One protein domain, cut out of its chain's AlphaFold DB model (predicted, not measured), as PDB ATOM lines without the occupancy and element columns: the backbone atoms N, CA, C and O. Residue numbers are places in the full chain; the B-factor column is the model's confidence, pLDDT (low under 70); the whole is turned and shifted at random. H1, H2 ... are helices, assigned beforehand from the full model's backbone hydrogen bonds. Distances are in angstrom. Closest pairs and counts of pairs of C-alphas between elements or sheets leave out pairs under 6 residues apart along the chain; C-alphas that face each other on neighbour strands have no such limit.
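Overview. This is residues 167 to 236 of the 236 residues of the protein "Caprin-1_dimer domain-containing protein" of Electrophorus electricus (UniProt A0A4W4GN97). Three helices follow one another in an open zigzag: H1 and H2 make a corner where the end of H1 comes near the start of H2, and H2 and H3 spread as a V from the end of H2, which lies near Ala 214 of H3. After H3 the tail, residues 224 to 236, folds back into the opening of that V with a small turn at residues 228 to 233, while residues 202 to 209, from the link and the start of H3, stick out. The printed part has 70 residues with three named helices, in the order H1, H2, H3 along the chain, and no named strand; its class is all helix, with 37 of the 70 residues in the helices. The whole is loose, with a radius of gyration of the C-alphas of 14.2 A, and flat, spanning 43 by 31 by 16 A.

Along the chain. Find C-alpha 167 at (89.586, 144.574, 88.351), where H1 begins; it covers residues 167 to 174 and is 10.7 A from first to last C-alpha. Go on to C-alpha 185 at (88.686, 137.525, 99.530), where H2 begins; it covers residues 185 to 197 and is 18.6 A long. Then look for H3, residues 208 to 223, the longest helix by residues at 16 and 23.0 A long; it ends at C-alpha 223, at (111.804, 144.600, 108.724).

Arrangement. Start with H1 and H2, which are close but not clearly touching; their closest C-alphas, those of Cys 174 and Thr 185, are 7.0 A apart. The two run opposite ways at a steep tilt of 46 degrees. Next, H2 and H3 are close but not clearly touching; their closest C-alphas, those of Leu 197 and Ala 214, are 6.1 A apart. They run opposite ways at a steep tilt of 49 degrees. H1 and H3 are apart. In H1, H2 and H3 every O i to N i+4 pair is within hydrogen-bond range. Past H3, look at residues 228 to 229, which pair antiparallel with residues 232 to 233, stretches too short to be named strands.

Size, cuts and confidence. The two C-alphas farthest apart are those of His 179 and Leu 208, at 43.9 A. The printed part runs from 167 to 236, the chain's last residue, without a cut. The links H1 to H2 and H2 to H3 have 10 residues each, and both are short. Without residues 202 to 209, which stand free, the body spans 40 by 23 by 16 A. The mean pLDDT of the printed part is 77.8; look for values under 70 at residues 174 to 182, residues 202 to 208 and residue 236.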
ATOM      1  N   ASP A 167      90.703 145.525  88.337       84.12
ATOM      2  CA  ASP A 167      89.586 144.574  88.351       84.12
ATOM      3  C   ASP A 167      89.851 143.240  87.644       84.12
ATOM      4  O   ASP A 167      89.390 142.197  88.107       84.12
ATOM      5  N   ASP A 168      90.562 143.266  86.518       83.00
ATOM      6  CA  ASP A 168      90.924 142.068  85.762       83.00
ATOM      7  C   ASP A 168      91.934 141.211  86.534       83.00
ATOM      8  O   ASP A 168      91.733 140.010  86.702       83.00
ATOM      9  N   VAL A 169      92.962 141.848  87.097       83.38
ATOM     10  CA  VAL A 169      93.979 141.191  87.927       83.38
ATOM     11  C   VAL A 169      93.358 140.583  89.191       83.38
ATOM     12  O   VAL A 169      93.621 139.417  89.479       83.38
ATOM     13  N   ARG A 170      92.473 141.301  89.909       84.06
ATOM     14  CA  ARG A 170      91.785 140.745  91.100       84.06
ATOM     15  C   ARG A 170      90.986 139.486  90.773       84.06
ATOM     16  O   ARG A 170      91.057 138.513  91.516       84.06
ATOM     17  N   ARG A 171      90.258 139.478  89.649       80.06
ATOM     18  CA  ARG A 171      89.492 138.298  89.214       80.06
ATOM     19  C   ARG A 171      90.413 137.103  88.978       80.06
ATOM     20  O   ARG A 171      90.130 136.044  89.517       80.06
ATOM     21  N   HIS A 172      91.562 137.289  88.324       79.19
ATOM     22  CA  HIS A 172      92.545 136.212  88.143       79.19
ATOM     23  C   HIS A 172      93.092 135.623  89.459       79.19
ATOM     24  O   HIS A 172      93.314 134.417  89.516       79.19
ATOM     25  N   PHE A 173      93.274 136.416  90.523       73.88
ATOM     26  CA  PHE A 173      93.705 135.886  91.830       73.88
ATOM     27  C   PHE A 173      92.577 135.185  92.616       73.88
ATOM     28  O   PHE A 173      92.849 134.243  93.367       73.88
ATOM     29  N   CYS A 174      91.320 135.605  92.423       69.69
ATOM     30  CA  CYS A 174      90.140 135.065  93.115       69.69
ATOM     31  C   CYS A 174      89.441 133.895  92.381       69.69
ATOM     32  O   CYS A 174      88.695 133.125  93.007       69.69
ATOM     33  N   ASP A 175      89.635 133.767  91.064       66.75
ATOM     34  CA  ASP A 175      88.914 132.827  90.202       66.75
ATOM     35  C   ASP A 175      89.351 131.374  90.440       66.75
ATOM     36  O   ASP A 175      90.415 130.918  90.034       66.75
ATOM     37  N   ALA A 176      88.446 130.579  91.011       57.25
ATOM     38  CA  ALA A 176      88.672 129.160  91.299       57.25
ATOM     39  C   ALA A 176      88.713 128.244  90.050       57.25
ATOM     40  O   ALA A 176      88.712 127.021  90.188       57.25
ATOM     41  N   ARG A 177      88.708 128.798  88.828       56.91
ATOM     42  CA  ARG A 177      88.654 128.017  87.576       56.91
ATOM     43  C   ARG A 177      89.954 127.271  87.266       56.91
ATOM     44  O   ARG A 177      89.897 126.202  86.663       56.91
ATOM     45  N   GLU A 178      91.095 127.779  87.723       55.62
ATOM     46  CA  GLU A 178      92.420 127.192  87.468       55.62
ATOM     47  C   GLU A 178      92.991 126.458  88.697       55.62
ATOM     48  O   GLU A 178      94.190 126.444  88.929       55.62
ATOM     49  N   HIS A 179      92.120 125.795  89.472       54.28
ATOM     50  CA  HIS A 179      92.441 124.772  90.489       54.28
ATOM     51  C   HIS A 179      93.352 125.167  91.673       54.28
ATOM     52  O   HIS A 179      93.478 124.387  92.616       54.28
ATOM     53  N   THR A 180      93.878 126.389  91.715       54.28
ATOM     54  CA  THR A 180      94.497 126.995  92.901       54.28
ATOM     55  C   THR A 180      93.963 128.410  93.087       54.28
ATOM     56  O   THR A 180      94.355 129.322  92.364       54.28
ATOM     57  N   ARG A 181      93.088 128.619  94.082       61.59
ATOM     58  CA  ARG A 181      92.891 129.972  94.622       61.59
ATOM     59  C   ARG A 181      94.202 130.394  95.269       61.59
ATOM     60  O   ARG A 181      94.670 129.707  96.172       61.59
ATOM     61  N   PHE A 182      94.779 131.489  94.792       69.44
ATOM     62  CA  PHE A 182      96.049 132.001  95.308       69.44
ATOM     63  C   PHE A 182      95.861 132.885  96.541       69.44
ATOM     64  O   PHE A 182      96.749 132.926  97.382       69.44
ATOM     65  N   LEU A 183      94.713 133.565  96.641       79.69
ATOM     66  CA  LEU A 183      94.326 134.413  97.766       79.69
ATOM     67  C   LEU A 183      92.832 134.222  98.072       79.69
ATOM     68  O   LEU A 183      92.020 133.943  97.180       79.69
ATOM     69  N   SER A 184      92.463 134.375  99.337       82.94
ATOM     70  CA  SER A 184      91.082 134.540  99.791       82.94
ATOM     71  C   SER A 184      90.592 135.975  99.566       82.94
ATOM     72  O   SER A 184      91.375 136.899  99.361       82.94
ATOM     73  N   THR A 185      89.273 136.180  99.630       82.25
ATOM     74  CA  THR A 185      88.686 137.525  99.530       82.25
ATOM     75  C   THR A 185      89.204 138.452 100.635       82.25
ATOM     76  O   THR A 185      89.493 139.608 100.363       82.25
ATOM     77  N   GLU A 186      89.370 137.937 101.857       84.44
ATOM     78  CA  GLU A 186      89.872 138.692 103.013       84.44
ATOM     79  C   GLU A 186      91.326 139.146 102.813       84.44
ATOM     80  O   GLU A 186      91.642 140.315 103.014       84.44
ATOM     81  N   GLU A 187      92.198 138.267 102.311       83.50
ATOM     82  CA  GLU A 187      93.584 138.626 101.977       83.50
ATOM     83  C   GLU A 187      93.665 139.673 100.854       83.50
ATOM     84  O   GLU A 187      94.543 140.534 100.883       83.50
ATOM     85  N   VAL A 188      92.746 139.643  99.880       85.38
ATOM     86  CA  VAL A 188      92.689 140.658  98.814       85.38
ATOM     87  C   VAL A 188      92.241 142.020  99.348       85.38
ATOM     88  O   VAL A 188      92.862 143.018  98.986       85.38
ATOM     89  N   GLU A 189      91.231 142.086 100.220       86.06
ATOM     90  CA  GLU A 189      90.824 143.352 100.855       86.06
ATOM     91  C   GLU A 189      91.949 143.912 101.747       86.06
ATOM     92  O   GLU A 189      92.332 145.072 101.589       86.06
ATOM     93  N   ASN A 190      92.595 143.074 102.570       88.88
ATOM     94  CA  ASN A 190      93.754 143.468 103.386       88.88
ATOM     95  C   ASN A 190      94.908 144.033 102.526       88.88
ATOM     96  O   ASN A 190      95.557 145.016 102.893       88.88
ATOM     97  N   LEU A 191      95.158 143.465 101.338       88.19
ATOM     98  CA  LEU A 191      96.158 143.985 100.393       88.19
ATOM     99  C   LEU A 191      95.738 145.315  99.737       88.19
ATOM    100  O   LEU A 191      96.609 146.125  99.409       88.19
ATOM    101  N   LEU A 192      94.440 145.576  99.551       87.62
ATOM    102  CA  LEU A 192      93.931 146.858  99.038       87.62
ATOM    103  C   LEU A 192      93.980 147.966 100.105       87.62
ATOM    104  O   LEU A 192      94.372 149.098  99.795       87.62
ATOM    105  N   ASP A 193      93.690 147.633 101.361       87.56
ATOM    106  CA  ASP A 193      93.887 148.525 102.509       87.56
ATOM    107  C   ASP A 193      95.376 148.861 102.688       87.56
ATOM    108  O   ASP A 193      95.748 150.034 102.793       87.56
ATOM    109  N   LEU A 194      96.263 147.861 102.597       87.94
ATOM    110  CA  LEU A 194      97.714 148.069 102.598       87.94
ATOM    111  C   LEU A 194      98.164 148.958 101.426       87.94
ATOM    112  O   LEU A 194      98.971 149.869 101.613       87.94
ATOM    113  N   ALA A 195      97.619 148.754 100.222       87.81
ATOM    114  CA  ALA A 195      97.912 149.592  99.057       87.81
ATOM    115  C   ALA A 195      97.469 151.056  99.243       87.81
ATOM    116  O   ALA A 195      98.073 151.959  98.653       87.81
ATOM    117  N   SER A 196      96.445 151.294 100.061       86.81
ATOM    118  CA  SER A 196      95.974 152.633 100.421       86.81
ATOM    119  C   SER A 196      96.900 153.289 101.452       86.81
ATOM    120  O   SER A 196      97.339 154.419 101.238       86.81
ATOM    121  N   LEU A 197      97.291 152.561 102.507       85.94
ATOM    122  CA  LEU A 197      98.251 153.025 103.526       85.94
ATOM    123  C   LEU A 197      99.639 153.339 102.944       85.94
ATOM    124  O   LEU A 197     100.267 154.325 103.323       85.94
ATOM    125  N   LEU A 198     100.106 152.525 101.994       86.56
ATOM    126  CA  LEU A 198     101.406 152.675 101.330       86.56
ATOM    127  C   LEU A 198     101.414 153.706 100.184       86.56
ATOM    128  O   LEU A 198     102.415 153.826  99.469       86.56
ATOM    129  N   GLY A 199     100.306 154.429  99.974       79.31
ATOM    130  CA  GLY A 199     100.182 155.462  98.944       79.31
ATOM    131  C   GLY A 199     100.291 154.942  97.504       79.31
ATOM    132  O   GLY A 199     100.665 155.684  96.594       79.31
ATOM    133  N   CYS A 200      99.992 153.659  97.264       77.56
ATOM    134  CA  CYS A 200     100.045 153.071  95.921       77.56
ATOM    135  C   CYS A 200      98.920 153.608  95.018       77.56
ATOM    136  O   CYS A 200      99.109 153.680  93.794       77.56
ATOM    137  N   VAL A 201      97.786 153.989  95.626       70.06
ATOM    138  CA  VAL A 201      96.672 154.739  95.018       70.06
ATOM    139  C   VAL A 201      97.095 156.192  94.780       70.06
ATOM    140  O   VAL A 201      97.653 156.845  95.659       70.06
ATOM    141  N   ARG A 202      96.825 156.715  93.580       56.94
ATOM    142  CA  ARG A 202      97.220 158.072  93.183       56.94
ATOM    143  C   ARG A 202      96.170 159.094  93.634       56.94
ATOM    144  O   ARG A 202      95.202 159.327  92.920       56.94
ATOM    145  N   ASP A 203      96.385 159.699  94.797       61.00
ATOM    146  CA  ASP A 203      95.589 160.819  95.313       61.00
ATOM    147  C   ASP A 203      96.328 162.147  95.068       61.00
ATOM    148  O   ASP A 203      97.445 162.350  95.542       61.00
ATOM    149  N   GLU A 204      95.713 163.061  94.312       62.44
ATOM    150  CA  GLU A 204      96.282 164.384  94.004       62.44
ATOM    151  C   GLU A 204      96.290 165.328  95.220       62.44
ATOM    152  O   GLU A 204      96.952 166.365  95.195       62.44
ATOM    153  N   SER A 205      95.598 164.959  96.303       64.12
ATOM    154  CA  SER A 205      95.606 165.665  97.585       64.12
ATOM    155  C   SER A 205      96.641 165.134  98.589       64.12
ATOM    156  O   SER A 205      96.780 165.718  99.670       64.12
ATOM    157  N   MET A 206      97.390 164.075  98.243       65.12
ATOM    158  CA  MET A 206      98.345 163.422  99.144       65.12
ATOM    159  C   MET A 206      99.462 164.386  99.574       65.12
ATOM    160  O   MET A 206     100.266 164.864  98.773       65.12
ATOM    161  N   ARG A 207      99.506 164.679 100.874       69.06
ATOM    162  CA  ARG A 207     100.426 165.645 101.486       69.06
ATOM    163  C   ARG A 207     101.750 164.986 101.859       69.06
ATOM    164  O   ARG A 207     101.806 163.787 102.118       69.06
ATOM    165  N   LEU A 208     102.793 165.803 102.017       69.44
ATOM    166  CA  LEU A 208     104.137 165.357 102.417       69.44
ATOM    167  C   LEU A 208     104.119 164.449 103.669       69.44
ATOM    168  O   LEU A 208     104.758 163.403 103.680       69.44
ATOM    169  N   ALA A 209     103.302 164.795 104.670       73.81
ATOM    170  CA  ALA A 209     103.130 164.017 105.901       73.81
ATOM    171  C   ALA A 209     102.501 162.620 105.689       73.81
ATOM    172  O   ALA A 209     102.757 161.707 106.464       73.81
ATOM    173  N   GLN A 210     101.693 162.421 104.640       75.38
ATOM    174  CA  GLN A 210     101.150 161.096 104.303       75.38
ATOM    175  C   GLN A 210     102.212 160.217 103.629       75.38
ATOM    176  O   GLN A 210     102.243 159.014 103.867       75.38
ATOM    177  N   MET A 211     103.126 160.812 102.852       80.62
ATOM    178  CA  MET A 211     104.286 160.098 102.304       80.62
ATOM    179  C   MET A 211     105.271 159.691 103.410       80.62
ATOM    180  O   MET A 211     105.803 158.583 103.388       80.62
ATOM    181  N   GLU A 212     105.474 160.562 104.402       82.69
ATOM    182  CA  GLU A 212     106.253 160.262 105.608       82.69
ATOM    183  C   GLU A 212     105.608 159.121 106.413       82.69
ATOM    184  O   GLU A 212     106.285 158.141 106.722       82.69
ATOM    185  N   GLN A 213     104.288 159.157 106.636       84.31
ATOM    186  CA  GLN A 213     103.570 158.064 107.301       84.31
ATOM    187  C   GLN A 213     103.688 156.729 106.544       84.31
ATOM    188  O   GLN A 213     103.955 155.698 107.161       84.31
ATOM    189  N   ALA A 214     103.551 156.742 105.213       87.06
ATOM    190  CA  ALA A 214     103.747 155.556 104.381       87.06
ATOM    191  C   ALA A 214     105.183 155.009 104.480       87.06
ATOM    192  O   ALA A 214     105.378 153.795 104.424       87.06
ATOM    193  N   SER A 215     106.190 155.871 104.667       87.50
ATOM    194  CA  SER A 215     107.589 155.442 104.795       87.50
ATOM    195  C   SER A 215     107.856 154.599 106.049       87.50
ATOM    196  O   SER A 215     108.617 153.635 105.967       87.50
ATOM    197  N   PHE A 216     107.173 154.882 107.166       87.38
ATOM    198  CA  PHE A 216     107.230 154.033 108.362       87.38
ATOM    199  C   PHE A 216     106.614 152.652 108.100       87.38
ATOM    200  O   PHE A 216     107.243 151.642 108.393       87.38
ATOM    201  N   VAL A 217     105.452 152.594 107.435       88.38
ATOM    202  CA  VAL A 217     104.802 151.315 107.092       88.38
ATOM    203  C   VAL A 217     105.661 150.488 106.119       88.38
ATOM    204  O   VAL A 217     105.767 149.274 106.278       88.38
ATOM    205  N   TYR A 218     106.347 151.121 105.155       89.88
ATOM    206  CA  TYR A 218     107.349 150.429 104.329       89.88
ATOM    207  C   TYR A 218     108.517 149.888 105.160       89.88
ATOM    208  O   TYR A 218     108.977 148.781 104.887       89.88
ATOM    209  N   LEU A 219     109.011 150.642 106.146       89.75
ATOM    210  CA  LEU A 219     110.101 150.191 107.009       89.75
ATOM    211  C   LEU A 219     109.679 148.971 107.840       89.75
ATOM    212  O   LEU A 219     110.390 147.970 107.845       89.75
ATOM    213  N   ASP A 220     108.502 149.017 108.462       90.00
ATOM    214  CA  ASP A 220     107.969 147.922 109.280       90.00
ATOM    215  C   ASP A 220     107.709 146.650 108.455       90.00
ATOM    216  O   ASP A 220     108.003 145.547 108.923       90.00
ATOM    217  N   LEU A 221     107.241 146.803 107.209       89.06
ATOM    218  CA  LEU A 221     107.056 145.712 106.245       89.06
ATOM    219  C   LEU A 221     108.392 145.107 105.775       89.06
ATOM    220  O   LEU A 221     108.512 143.890 105.661       89.06
ATOM    221  N   LEU A 222     109.410 145.933 105.511       87.56
ATOM    222  CA  LEU A 222     110.748 145.462 105.120       87.56
ATOM    223  C   LEU A 222     111.507 144.789 106.271       87.56
ATOM    224  O   LEU A 222     112.372 143.950 106.025       87.56
ATOM    225  N   GLU A 223     111.211 145.174 107.512       86.75
ATOM    226  CA  GLU A 223     111.804 144.600 108.724       86.75
ATOM    227  C   GLU A 223     111.017 143.400 109.270       86.75
ATOM    228  O   GLU A 223     111.514 142.710 110.160       86.75
ATOM    229  N   GLY A 224     109.823 143.120 108.735       83.38
ATOM    230  CA  GLY A 224     108.981 142.002 109.165       83.38
ATOM    231  C   GLY A 224     108.494 142.141 110.609       83.38
ATOM    232  O   GLY A 224     108.452 141.150 111.342       83.38
ATOM    233  N   LYS A 225     108.203 143.371 111.058       81.19
ATOM    234  CA  LYS A 225     107.786 143.628 112.446       81.19
ATOM    235  C   LYS A 225     106.431 142.982 112.761       81.19
ATOM    236  O   LYS A 225     105.584 142.811 111.893       81.19
ATOM    237  N   ASP A 226     106.196 142.699 114.040       80.56
ATOM    238  CA  ASP A 226     104.908 142.201 114.557       80.56
ATOM    239  C   ASP A 226     103.879 143.327 114.782       80.56
ATOM    240  O   ASP A 226     103.053 143.258 115.689       80.56
ATOM    241  N   GLU A 227     103.975 144.401 113.996       80.44
ATOM    242  CA  GLU A 227     103.073 145.548 114.084       80.44
ATOM    243  C   GLU A 227     101.812 145.285 113.244       80.44
ATOM    244  O   GLU A 227     101.918 144.749 112.131       80.44
ATOM    245  N   PRO A 228     100.614 145.640 113.747       80.12
ATOM    246  CA  PRO A 228      99.368 145.429 113.029       80.12
ATOM    247  C   PRO A 228      99.233 146.408 111.854       80.12
ATOM    248  O   PRO A 228      99.277 147.626 112.030       80.12
ATOM    249  N   VAL A 229      98.998 145.879 110.654       83.38
ATOM    250  CA  VAL A 229      98.792 146.653 109.423       83.38
ATOM    251  C   VAL A 229      97.646 146.050 108.616       83.38
ATOM    252  O   VAL A 229      97.598 144.840 108.425       83.38
ATOM    253  N   ALA A 230      96.716 146.888 108.141       77.69
ATOM    254  CA  ALA A 230      95.649 146.499 107.206       77.69
ATOM    255  C   ALA A 230      94.943 145.160 107.548       77.69
ATOM    256  O   ALA A 230      94.868 144.256 106.722       77.69
ATOM    257  N   GLY A 231      94.501 144.998 108.801       74.44
ATOM    258  CA  GLY A 231      93.812 143.784 109.275       74.44
ATOM    259  C   GLY A 231      94.711 142.575 109.593       74.44
ATOM    260  O   GLY A 231      94.219 141.591 110.138       74.44
ATOM    261  N   SER A 232      96.014 142.650 109.316       81.38
ATOM    262  CA  SER A 232      97.013 141.596 109.549       81.38
ATOM    263  C   SER A 232      98.254 142.163 110.271       81.38
ATOM    264  O   SER A 232      98.151 143.164 110.980       81.38
ATOM    265  N   THR A 233      99.427 141.539 110.128       83.38
ATOM    266  CA  THR A 233     100.723 142.036 110.639       83.38
ATOM    267  C   THR A 233     101.751 142.172 109.515       83.38
ATOM    268  O   THR A 233     101.609 141.542 108.468       83.38
ATOM    269  N   CYS A 234     102.807 142.963 109.727       77.50
ATOM    270  CA  CYS A 234     103.913 143.121 108.768       77.50
ATOM    271  C   CYS A 234     104.818 141.874 108.610       77.50
ATOM    272  O   CYS A 234     105.761 141.912 107.817       77.50
ATOM    273  N   LYS A 235     104.574 140.776 109.339       73.06
ATOM    274  CA  LYS A 235     105.355 139.533 109.233       73.06
ATOM    275  C   LYS A 235     105.057 138.748 107.952       73.06
ATOM    276  O   LYS A 235     103.910 138.636 107.528       73.06
ATOM    277  N   CYS A 236     106.117 138.148 107.407       51.84
ATOM    278  CA  CYS A 236     106.064 137.066 106.417       51.84
ATOM    279  C   CYS A 236     106.067 135.692 107.108       51.84
ATOM    280  O   CYS A 236     106.693 135.596 108.189       51.84
TER     281      CYS A 236